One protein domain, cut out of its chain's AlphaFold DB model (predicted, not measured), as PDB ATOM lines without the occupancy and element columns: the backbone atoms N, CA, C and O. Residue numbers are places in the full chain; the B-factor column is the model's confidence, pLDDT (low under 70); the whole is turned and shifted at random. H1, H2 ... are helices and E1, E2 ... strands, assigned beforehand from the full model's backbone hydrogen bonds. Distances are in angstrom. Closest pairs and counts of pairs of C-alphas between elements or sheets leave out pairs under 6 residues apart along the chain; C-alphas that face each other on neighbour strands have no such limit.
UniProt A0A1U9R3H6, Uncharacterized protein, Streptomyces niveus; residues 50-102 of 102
ATOM      1  N   ASP A  50     -58.776  21.520   2.880       74.06
ATOM      2  CA  ASP A  50     -58.838  20.073   2.625       74.06
ATOM      3  C   ASP A  50     -58.252  19.680   1.251       74.06
ATOM      4  O   ASP A  50     -58.295  18.516   0.864       74.06
ATOM      5  N   GLU A  51     -57.697  20.635   0.494       76.44
ATOM      6  CA  GLU A  51     -57.120  20.373  -0.829       76.44
ATOM      7  C   GLU A  51     -55.590  20.476  -0.788       76.44
ATOM      8  O   GLU A  51     -55.052  21.410  -0.188       76.44
ATOM      9  N   PRO A  52     -54.858  19.548  -1.434       80.75
ATOM     10  CA  PRO A  52     -53.409  19.647  -1.510       80.75
ATOM     11  C   PRO A  52     -52.999  20.857  -2.355       80.75
ATOM     12  O   PRO A  52     -53.556  21.113  -3.425       80.75
ATOM     13  N   ALA A  53     -51.975  21.582  -1.909       87.12
ATOM     14  CA  ALA A  53     -51.443  22.725  -2.641       87.12
ATOM     15  C   ALA A  53     -50.705  22.257  -3.907       87.12
ATOM     16  O   ALA A  53     -49.659  21.611  -3.837       87.12
ATOM     17  N   ILE A  54     -51.237  22.582  -5.083       87.94
ATOM     18  CA  ILE A  54     -50.613  22.225  -6.362       87.94
ATOM     19  C   ILE A  54     -49.562  23.283  -6.705       87.94
ATOM     20  O   ILE A  54     -49.898  24.452  -6.856       87.94
ATOM     21  N   VAL A  55     -48.301  22.871  -6.845       88.94
ATOM     22  CA  VAL A  55     -47.173  23.749  -7.186       88.94
ATOM     23  C   VAL A  55     -46.572  23.327  -8.519       88.94
ATOM     24  O   VAL A  55     -46.003  22.234  -8.625       88.94
ATOM     25  N   ARG A  56     -46.649  24.194  -9.535       92.56
ATOM     26  CA  ARG A  56     -46.179  23.865 -10.890       92.56
ATOM     27  C   ARG A  56     -44.828  24.489 -11.235       92.56
ATOM     28  O   ARG A  56     -44.545  25.632 -10.883       92.56
ATOM     29  N   VAL A  57     -44.016  23.784 -12.026       93.00
ATOM     30  CA  VAL A  57     -42.747  24.314 -12.571       93.00
ATOM     31  C   VAL A  57     -42.987  25.576 -13.410       93.00
ATOM     32  O   VAL A  57     -42.179  26.505 -13.386       93.00
ATOM     33  N   ASP A  58     -44.114  25.643 -14.119       91.19
ATOM     34  CA  ASP A  58     -44.498  26.802 -14.932       91.19
ATOM     35  C   ASP A  58     -44.751  28.068 -14.091       91.19
ATOM     36  O   ASP A  58     -44.368  29.171 -14.485       91.19
ATOM     37  N   GLU A  59     -45.291  27.918 -12.876       90.44
ATOM     38  CA  GLU A  59     -45.470  29.036 -11.942       90.44
ATOM     39  C   GLU A  59     -44.118  29.560 -11.451       90.44
ATOM     40  O   GLU A  59     -43.908  30.768 -11.363       90.44
ATOM     41  N   VAL A  60     -43.152  28.667 -11.211       90.19
ATOM     42  CA  VAL A  60     -41.779  29.055 -10.856       90.19
ATOM     43  C   VAL A  60     -41.114  29.828 -11.996       90.19
ATOM     44  O   VAL A  60     -40.441  30.830 -11.740       90.19
ATOM     45  N   LEU A  61     -41.310  29.400 -13.247       91.69
ATOM     46  CA  LEU A  61     -40.811  30.105 -14.431       91.69
ATOM     47  C   LEU A  61     -41.465  31.480 -14.586       91.69
ATOM     48  O   LEU A  61     -40.762  32.465 -14.816       91.69
ATOM     49  N   THR A  62     -42.781  31.558 -14.401       91.56
ATOM     50  CA  THR A  62     -43.547  32.808 -14.457       91.56
ATOM     51  C   THR A  62     -43.050  33.785 -13.391       91.56
ATOM     52  O   THR A  62     -42.615  34.888 -13.722       91.56
ATOM     53  N   LEU A  63     -42.933  33.343 -12.137       91.94
ATOM     54  CA  LEU A  63     -42.400  34.157 -11.041       91.94
ATOM     55  C   LEU A  63     -40.936  34.561 -11.269       91.94
ATOM     56  O   LEU A  63     -40.531  35.672 -10.923       91.94
ATOM     57  N   ALA A  64     -40.117  33.688 -11.866       89.56
ATOM     58  CA  ALA A  64     -38.741  34.015 -12.241       89.56
ATOM     59  C   ALA A  64     -38.669  35.100 -13.332       89.56
ATOM     60  O   ALA A  64     -37.805  35.985 -13.278       89.56
ATOM     61  N   ALA A  65     -39.578  35.061 -14.305       88.75
ATOM     62  CA  ALA A  65     -39.683  36.074 -15.343       88.75
ATOM     63  C   ALA A  65     -40.186  37.410 -14.773       88.75
ATOM     64  O   ALA A  65     -39.542  38.436 -14.996       88.75
ATOM     65  N   GLU A  66     -41.266  37.389 -13.991       89.69
ATOM     66  CA  GLU A  66     -41.923  38.585 -13.450       89.69
ATOM     67  C   GLU A  66     -41.076  39.307 -12.396       89.69
ATOM     68  O   GLU A  66     -40.904  40.524 -12.465       89.69
ATOM     69  N   HIS A  67     -40.494  38.579 -11.437       87.69
ATOM     70  CA  HIS A  67     -39.794  39.199 -10.306       87.69
ATOM     71  C   HIS A  67     -38.294  39.411 -10.530       87.69
ATOM     72  O   HIS A  67     -37.696  40.275  -9.884       87.69
ATOM     73  N   PHE A  68     -37.668  38.638 -11.423       83.88
ATOM     74  CA  PHE A  68     -36.210  38.649 -11.605       83.88
ATOM     75  C   PHE A  68     -35.765  38.899 -13.056       83.88
ATOM     76  O   PHE A  68     -34.568  39.046 -13.318       83.88
ATOM     77  N   GLY A  69     -36.700  38.998 -14.010       83.12
ATOM     78  CA  GLY A  69     -36.386  39.283 -15.412       83.12
ATOM     79  C   GLY A  69     -35.654  38.134 -16.115       83.12
ATOM     80  O   GLY A  69     -34.833  38.359 -17.020       83.12
ATOM     81  N   HIS A  70     -35.894  36.892 -15.685       77.81
ATOM     82  CA  HIS A  70     -35.330  35.690 -16.299       77.81
ATOM     83  C   HIS A  70     -36.309  35.085 -17.316       77.81
ATOM     84  O   HIS A  70     -36.954  34.084 -17.050       77.81
ATOM     85  N   GLY A  71     -36.422  35.687 -18.503       69.12
ATOM     86  CA  GLY A  71     -37.352  35.224 -19.551       69.12
ATOM     87  C   GLY A  71     -36.911  33.986 -20.354       69.12
ATOM     88  O   GLY A  71     -37.638  33.550 -21.234       69.12
ATOM     89  N   ALA A  72     -35.718  33.441 -20.099       70.06
ATOM     90  CA  ALA A  72     -35.180  32.274 -20.806       70.06
ATOM     91  C   ALA A  72     -34.457  31.351 -19.817       70.06
ATOM     92  O   ALA A  72     -33.232  31.226 -19.839       70.06
ATOM     93  N   VAL A  73     -35.218  30.770 -18.892       81.25
ATOM     94  CA  VAL A  73     -34.732  29.724 -17.983       81.25
ATOM     95  C   VAL A  73     -35.171  28.372 -18.527       81.25
ATOM     96  O   VAL A  73     -36.300  28.241 -18.992       81.25
ATOM     97  N   SER A  74     -34.290  27.366 -18.469       87.25
ATOM     98  CA  SER A  74     -34.699  25.991 -18.770       87.25
ATOM     99  C   SER A  74     -35.727  25.514 -17.743       87.25
ATOM    100  O   SER A  74     -35.539  25.692 -16.535       87.25
ATOM    101  N   ARG A  75     -36.777  24.845 -18.227       88.94
ATOM    102  CA  ARG A  75     -37.750  24.153 -17.378       88.94
ATOM    103  C   ARG A  75     -37.061  23.172 -16.427       88.94
ATOM    104  O   ARG A  75     -37.450  23.100 -15.270       88.94
ATOM    105  N   GLU A  76     -35.986  22.514 -16.863       88.81
ATOM    106  CA  GLU A  76     -35.202  21.583 -16.040       88.81
ATOM    107  C   GLU A  76     -34.548  22.282 -14.840       88.81
ATOM    108  O   GLU A  76     -34.601  21.782 -13.720       88.81
ATOM    109  N   SER A  77     -33.968  23.471 -15.043       88.62
ATOM    110  CA  SER A  77     -33.352  24.249 -13.957       88.62
ATOM    111  C   SER A  77     -34.393  24.764 -12.963       88.62
ATOM    112  O   SER A  77     -34.129  24.824 -11.762       88.62
ATOM    113  N   ALA A  78     -35.582  25.128 -13.450       89.19
ATOM    114  CA  ALA A  78     -36.700  25.491 -12.587       89.19
ATOM    115  C   ALA A  78     -37.238  24.274 -11.816       89.19
ATOM    116  O   ALA A  78     -37.496  24.389 -10.620       89.19
ATOM    117  N   ALA A  79     -37.336  23.106 -12.457       92.25
ATOM    118  CA  ALA A  79     -37.750  21.856 -11.824       92.25
ATOM    119  C   ALA A  79     -36.742  21.383 -10.765       92.25
ATOM    120  O   ALA A  79     -37.139  20.948  -9.690       92.25
ATOM    121  N   GLU A  80     -35.436  21.495 -11.013       92.62
ATOM    122  CA  GLU A  80     -34.399  21.211 -10.012       92.62
ATOM    123  C   GLU A  80     -34.519  22.131  -8.791       92.62
ATOM    124  O   GLU A  80     -34.573  21.646  -7.659       92.62
ATOM    125  N   ALA A  81     -34.640  23.443  -9.012       92.12
ATOM    126  CA  ALA A  81     -34.822  24.397  -7.922       92.12
ATOM    127  C   ALA A  81     -36.122  24.138  -7.142       92.12
ATOM    128  O   ALA A  81     -36.136  24.258  -5.917       92.12
ATOM    129  N   LEU A  82     -37.201  23.760  -7.834       91.56
ATOM    130  CA  LEU A  82     -38.471  23.423  -7.202       91.56
ATOM    131  C   LEU A  82     -38.366  22.146  -6.363       91.56
ATOM    132  O   LEU A  82     -38.790  22.171  -5.214       91.56
ATOM    133  N   ARG A  83     -37.734  21.079  -6.872       91.75
ATOM    134  CA  ARG A  83     -37.487  19.837  -6.114       91.75
ATOM    135  C   ARG A  83     -36.712  20.104  -4.825       91.75
ATOM    136  O   ARG A  83     -37.171  19.727  -3.752       91.75
ATOM    137  N   GLU A  84     -35.612  20.853  -4.908       92.25
ATOM    138  CA  GLU A  84     -34.798  21.200  -3.735       92.25
ATOM    139  C   GLU A  84     -35.626  21.925  -2.658       92.25
ATOM    140  O   GLU A  84     -35.526  21.629  -1.465       92.25
ATOM    141  N   ARG A  85     -36.456  22.897  -3.061       91.69
ATOM    142  CA  ARG A  85     -37.282  23.666  -2.117       91.69
ATOM    143  C   ARG A  85     -38.496  22.892  -1.623       91.69
ATOM    144  O   ARG A  85     -38.899  23.101  -0.481       91.69
ATOM    145  N   TYR A  86     -39.047  22.003  -2.436       87.88
ATOM    146  CA  TYR A  86     -40.127  21.102  -2.057       87.88
ATOM    147  C   TYR A  86     -39.688  20.178  -0.913       87.88
ATOM    148  O   TYR A  86     -40.344  20.125   0.127       87.88
ATOM    149  N   GLU A  87     -38.521  19.542  -1.056       89.31
ATOM    150  CA  GLU A  87     -37.928  18.697  -0.012       89.31
ATOM    151  C   GLU A  87     -37.574  19.511   1.241       89.31
ATOM    152  O   GLU A  87     -37.865  19.105   2.367       89.31
ATOM    153  N   TRP A  88     -36.997  20.706   1.063       89.88
ATOM    154  CA  TRP A  88     -36.624  21.574   2.182       89.88
ATOM    155  C   TRP A  88     -37.824  22.023   3.028       89.88
ATOM    156  O   TRP A  88     -37.722  22.113   4.252       89.88
ATOM    157  N   ASN A  89     -38.955  22.322   2.386       84.81
ATOM    158  CA  ASN A  89     -40.179  22.772   3.051       84.81
ATOM    159  C   ASN A  89     -41.075  21.613   3.530       84.81
ATOM    160  O   ASN A  89     -42.155  21.891   4.058       84.81
ATOM    161  N   ARG A  90     -40.630  20.351   3.371       85.06
ATOM    162  CA  ARG A  90     -41.397  19.127   3.679       85.06
ATOM    163  C   ARG A  90     -42.800  19.153   3.078       85.06
ATOM    164  O   ARG A  90     -43.789  18.840   3.733       85.06
ATOM    165  N   CYS A  91     -42.870  19.607   1.831       82.06
ATOM    166  CA  CYS A  91     -44.116  19.784   1.101       82.06
ATOM    167  C   CYS A  91     -44.798  18.453   0.741       82.06
ATOM    168  O   CYS A  91     -45.931  18.471   0.284       82.06
ATOM    169  N   ASP A  92     -44.156  17.305   0.970       79.69
ATOM    170  CA  ASP A  92     -44.725  15.973   0.745       79.69
ATOM    171  C   ASP A  92     -45.995  15.684   1.559       79.69
ATOM    172  O   ASP A  92     -46.795  14.844   1.149       79.69
ATOM    173  N   ALA A  93     -46.207  16.391   2.672       79.31
ATOM    174  CA  ALA A  93     -47.382  16.216   3.520       79.31
ATOM    175  C   ALA A  93     -48.623  16.999   3.047       79.31
ATOM    176  O   ALA A  93     -49.739  16.626   3.400       79.31
ATOM    177  N   ASP A  94     -48.439  18.089   2.292       81.88
ATOM    178  CA  ASP A  94     -49.487  19.094   2.040       81.88
ATOM    179  C   ASP A  94     -49.510  19.669   0.612       81.88
ATOM    180  O   ASP A  94     -50.420  20.426   0.268       81.88
ATOM    181  N   CYS A  95     -48.553  19.305  -0.242       84.75
ATOM    182  CA  CYS A  95     -48.440  19.806  -1.607       84.75
ATOM    183  C   CYS A  95     -48.282  18.674  -2.636       84.75
ATOM    184  O   CYS A  95     -47.902  17.552  -2.316       84.75
ATOM    185  N   VAL A  96     -48.513  19.005  -3.907       88.62
ATOM    186  CA  VAL A  96     -48.245  18.151  -5.075       88.62
ATOM    187  C   VAL A  96     -47.485  18.969  -6.119       88.62
ATOM    188  O   VAL A  96     -47.753  20.157  -6.280       88.62
ATOM    189  N   THR A  97     -46.540  18.359  -6.841       88.31
ATOM    190  CA  THR A  97     -45.735  19.066  -7.850       88.31
ATOM    191  C   THR A  97     -45.449  18.243  -9.109       88.31
ATOM    192  O   THR A  97     -45.220  17.039  -9.017       88.31
ATOM    193  N   ASP A  98     -45.405  18.897 -10.281       90.00
ATOM    194  CA  ASP A  98     -45.006  18.299 -11.573       90.00
ATOM    195  C   ASP A  98     -43.481  18.306 -11.798       90.00
ATOM    196  O   ASP A  98     -42.991  17.908 -12.857       90.00
ATOM    197  N   ALA A  99     -42.701  18.746 -10.805       84.75
ATOM    198  CA  ALA A  99     -41.248  18.873 -10.912       84.75
ATOM    199  C   ALA A  99     -40.504  17.539 -11.103       84.75
ATOM    200  O   ALA A  99     -39.338  17.545 -11.497       84.75
ATOM    201  N   TYR A 100     -41.156  16.408 -10.819       81.25
ATOM    202  CA  TYR A 100     -40.616  15.061 -11.036       81.25
ATOM    203  C   TYR A 100     -41.056  14.440 -12.371       81.25
ATOM    204  O   TYR A 100     -40.542  13.387 -12.740       81.25
ATOM    205  N   GLU A 101     -41.976  15.087 -13.093       76.19
ATOM    206  CA  GLU A 101     -42.466  14.655 -14.411       76.19
ATOM    207  C   GLU A 101     -41.830  15.444 -15.574       76.19
ATOM    208  O   GLU A 101     -42.173  15.216 -16.735       76.19
ATOM    209  N   SER A 102     -40.939  16.397 -15.264       57.09
ATOM    210  CA  SER A 102     -40.241  17.266 -16.230       57.09
ATOM    211  C   SER A 102     -38.862  16.752 -16.628       57.09
ATOM    212  O   SER A 102     -38.171  16.165 -15.766       57.09
TER     213      SER A 102
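Overview. This is residues 50 to 102 of the 102 residues of an uncharacterized protein of Streptomyces niveus (UniProt A0A1U9R3H6). A small two-stranded parallel ribbon, E1 and E2, has the long helix H2 running near it, while H1 sets off nearly at right angles to H2, touching it with residues 57 to 61 alone. The two helices lie between the two strands along the chain, in a right-handed crossover. The printed part has 53 residues with two named strands and two named helices, in the order E1, H1, H2, E2, and its class is mostly helix. It is compact, with a radius of gyration of the C-alphas of 11.3 A, yet elongated in outline, spanning 33 by 19 by 18 A.

Along the chain. E1 is residues 53 to 55, with C-alpha 53 at (-51.443, 22.725, -2.641). E2 is residues 95 to 97, ending with C-alpha 97 at (-45.735, 19.066, -7.850). H2, residues 75 to 88, measures 19.8 A from first to last C-alpha and begins with C-alpha 75 at (-37.750, 24.153, -17.378). H1, residues 57 to 68, measures 15.8 A.

Arrangement. E1 and E2 are parallel, at 25 degrees; N 55 and O 96 are within hydrogen-bond range at 2.8 A, as are N 96 and O 53 at 2.8 A. E1, H1 H2, E2 form a strand-helix-strand unit, two parallel neighbour strands with helices between. H2 and E2 are near each other, with 6 pairs of C-alphas within 10 A. E1 and H2 are apart. H1 touches H2 with residues 57 to 61 alone, the closest C-alphas being those of Val 57 and Ala 79, 5.6 A; their lines are about perpendicular, at 83 degrees. In H1 and H2 every O i to N i+4 pair is within hydrogen-bond range.

Size, cuts and confidence. The two C-alphas farthest apart, those of Asp 50 and Ala 72, are 35.5 A apart. The printed part has no cut and ends at residue 102, the chain's last. The link from E1 to H1 is tight; those from H1 to H2 and from H2 to E2 are short. The mean pLDDT of the printed part is 85.8, with residues 71 and 102 under 70.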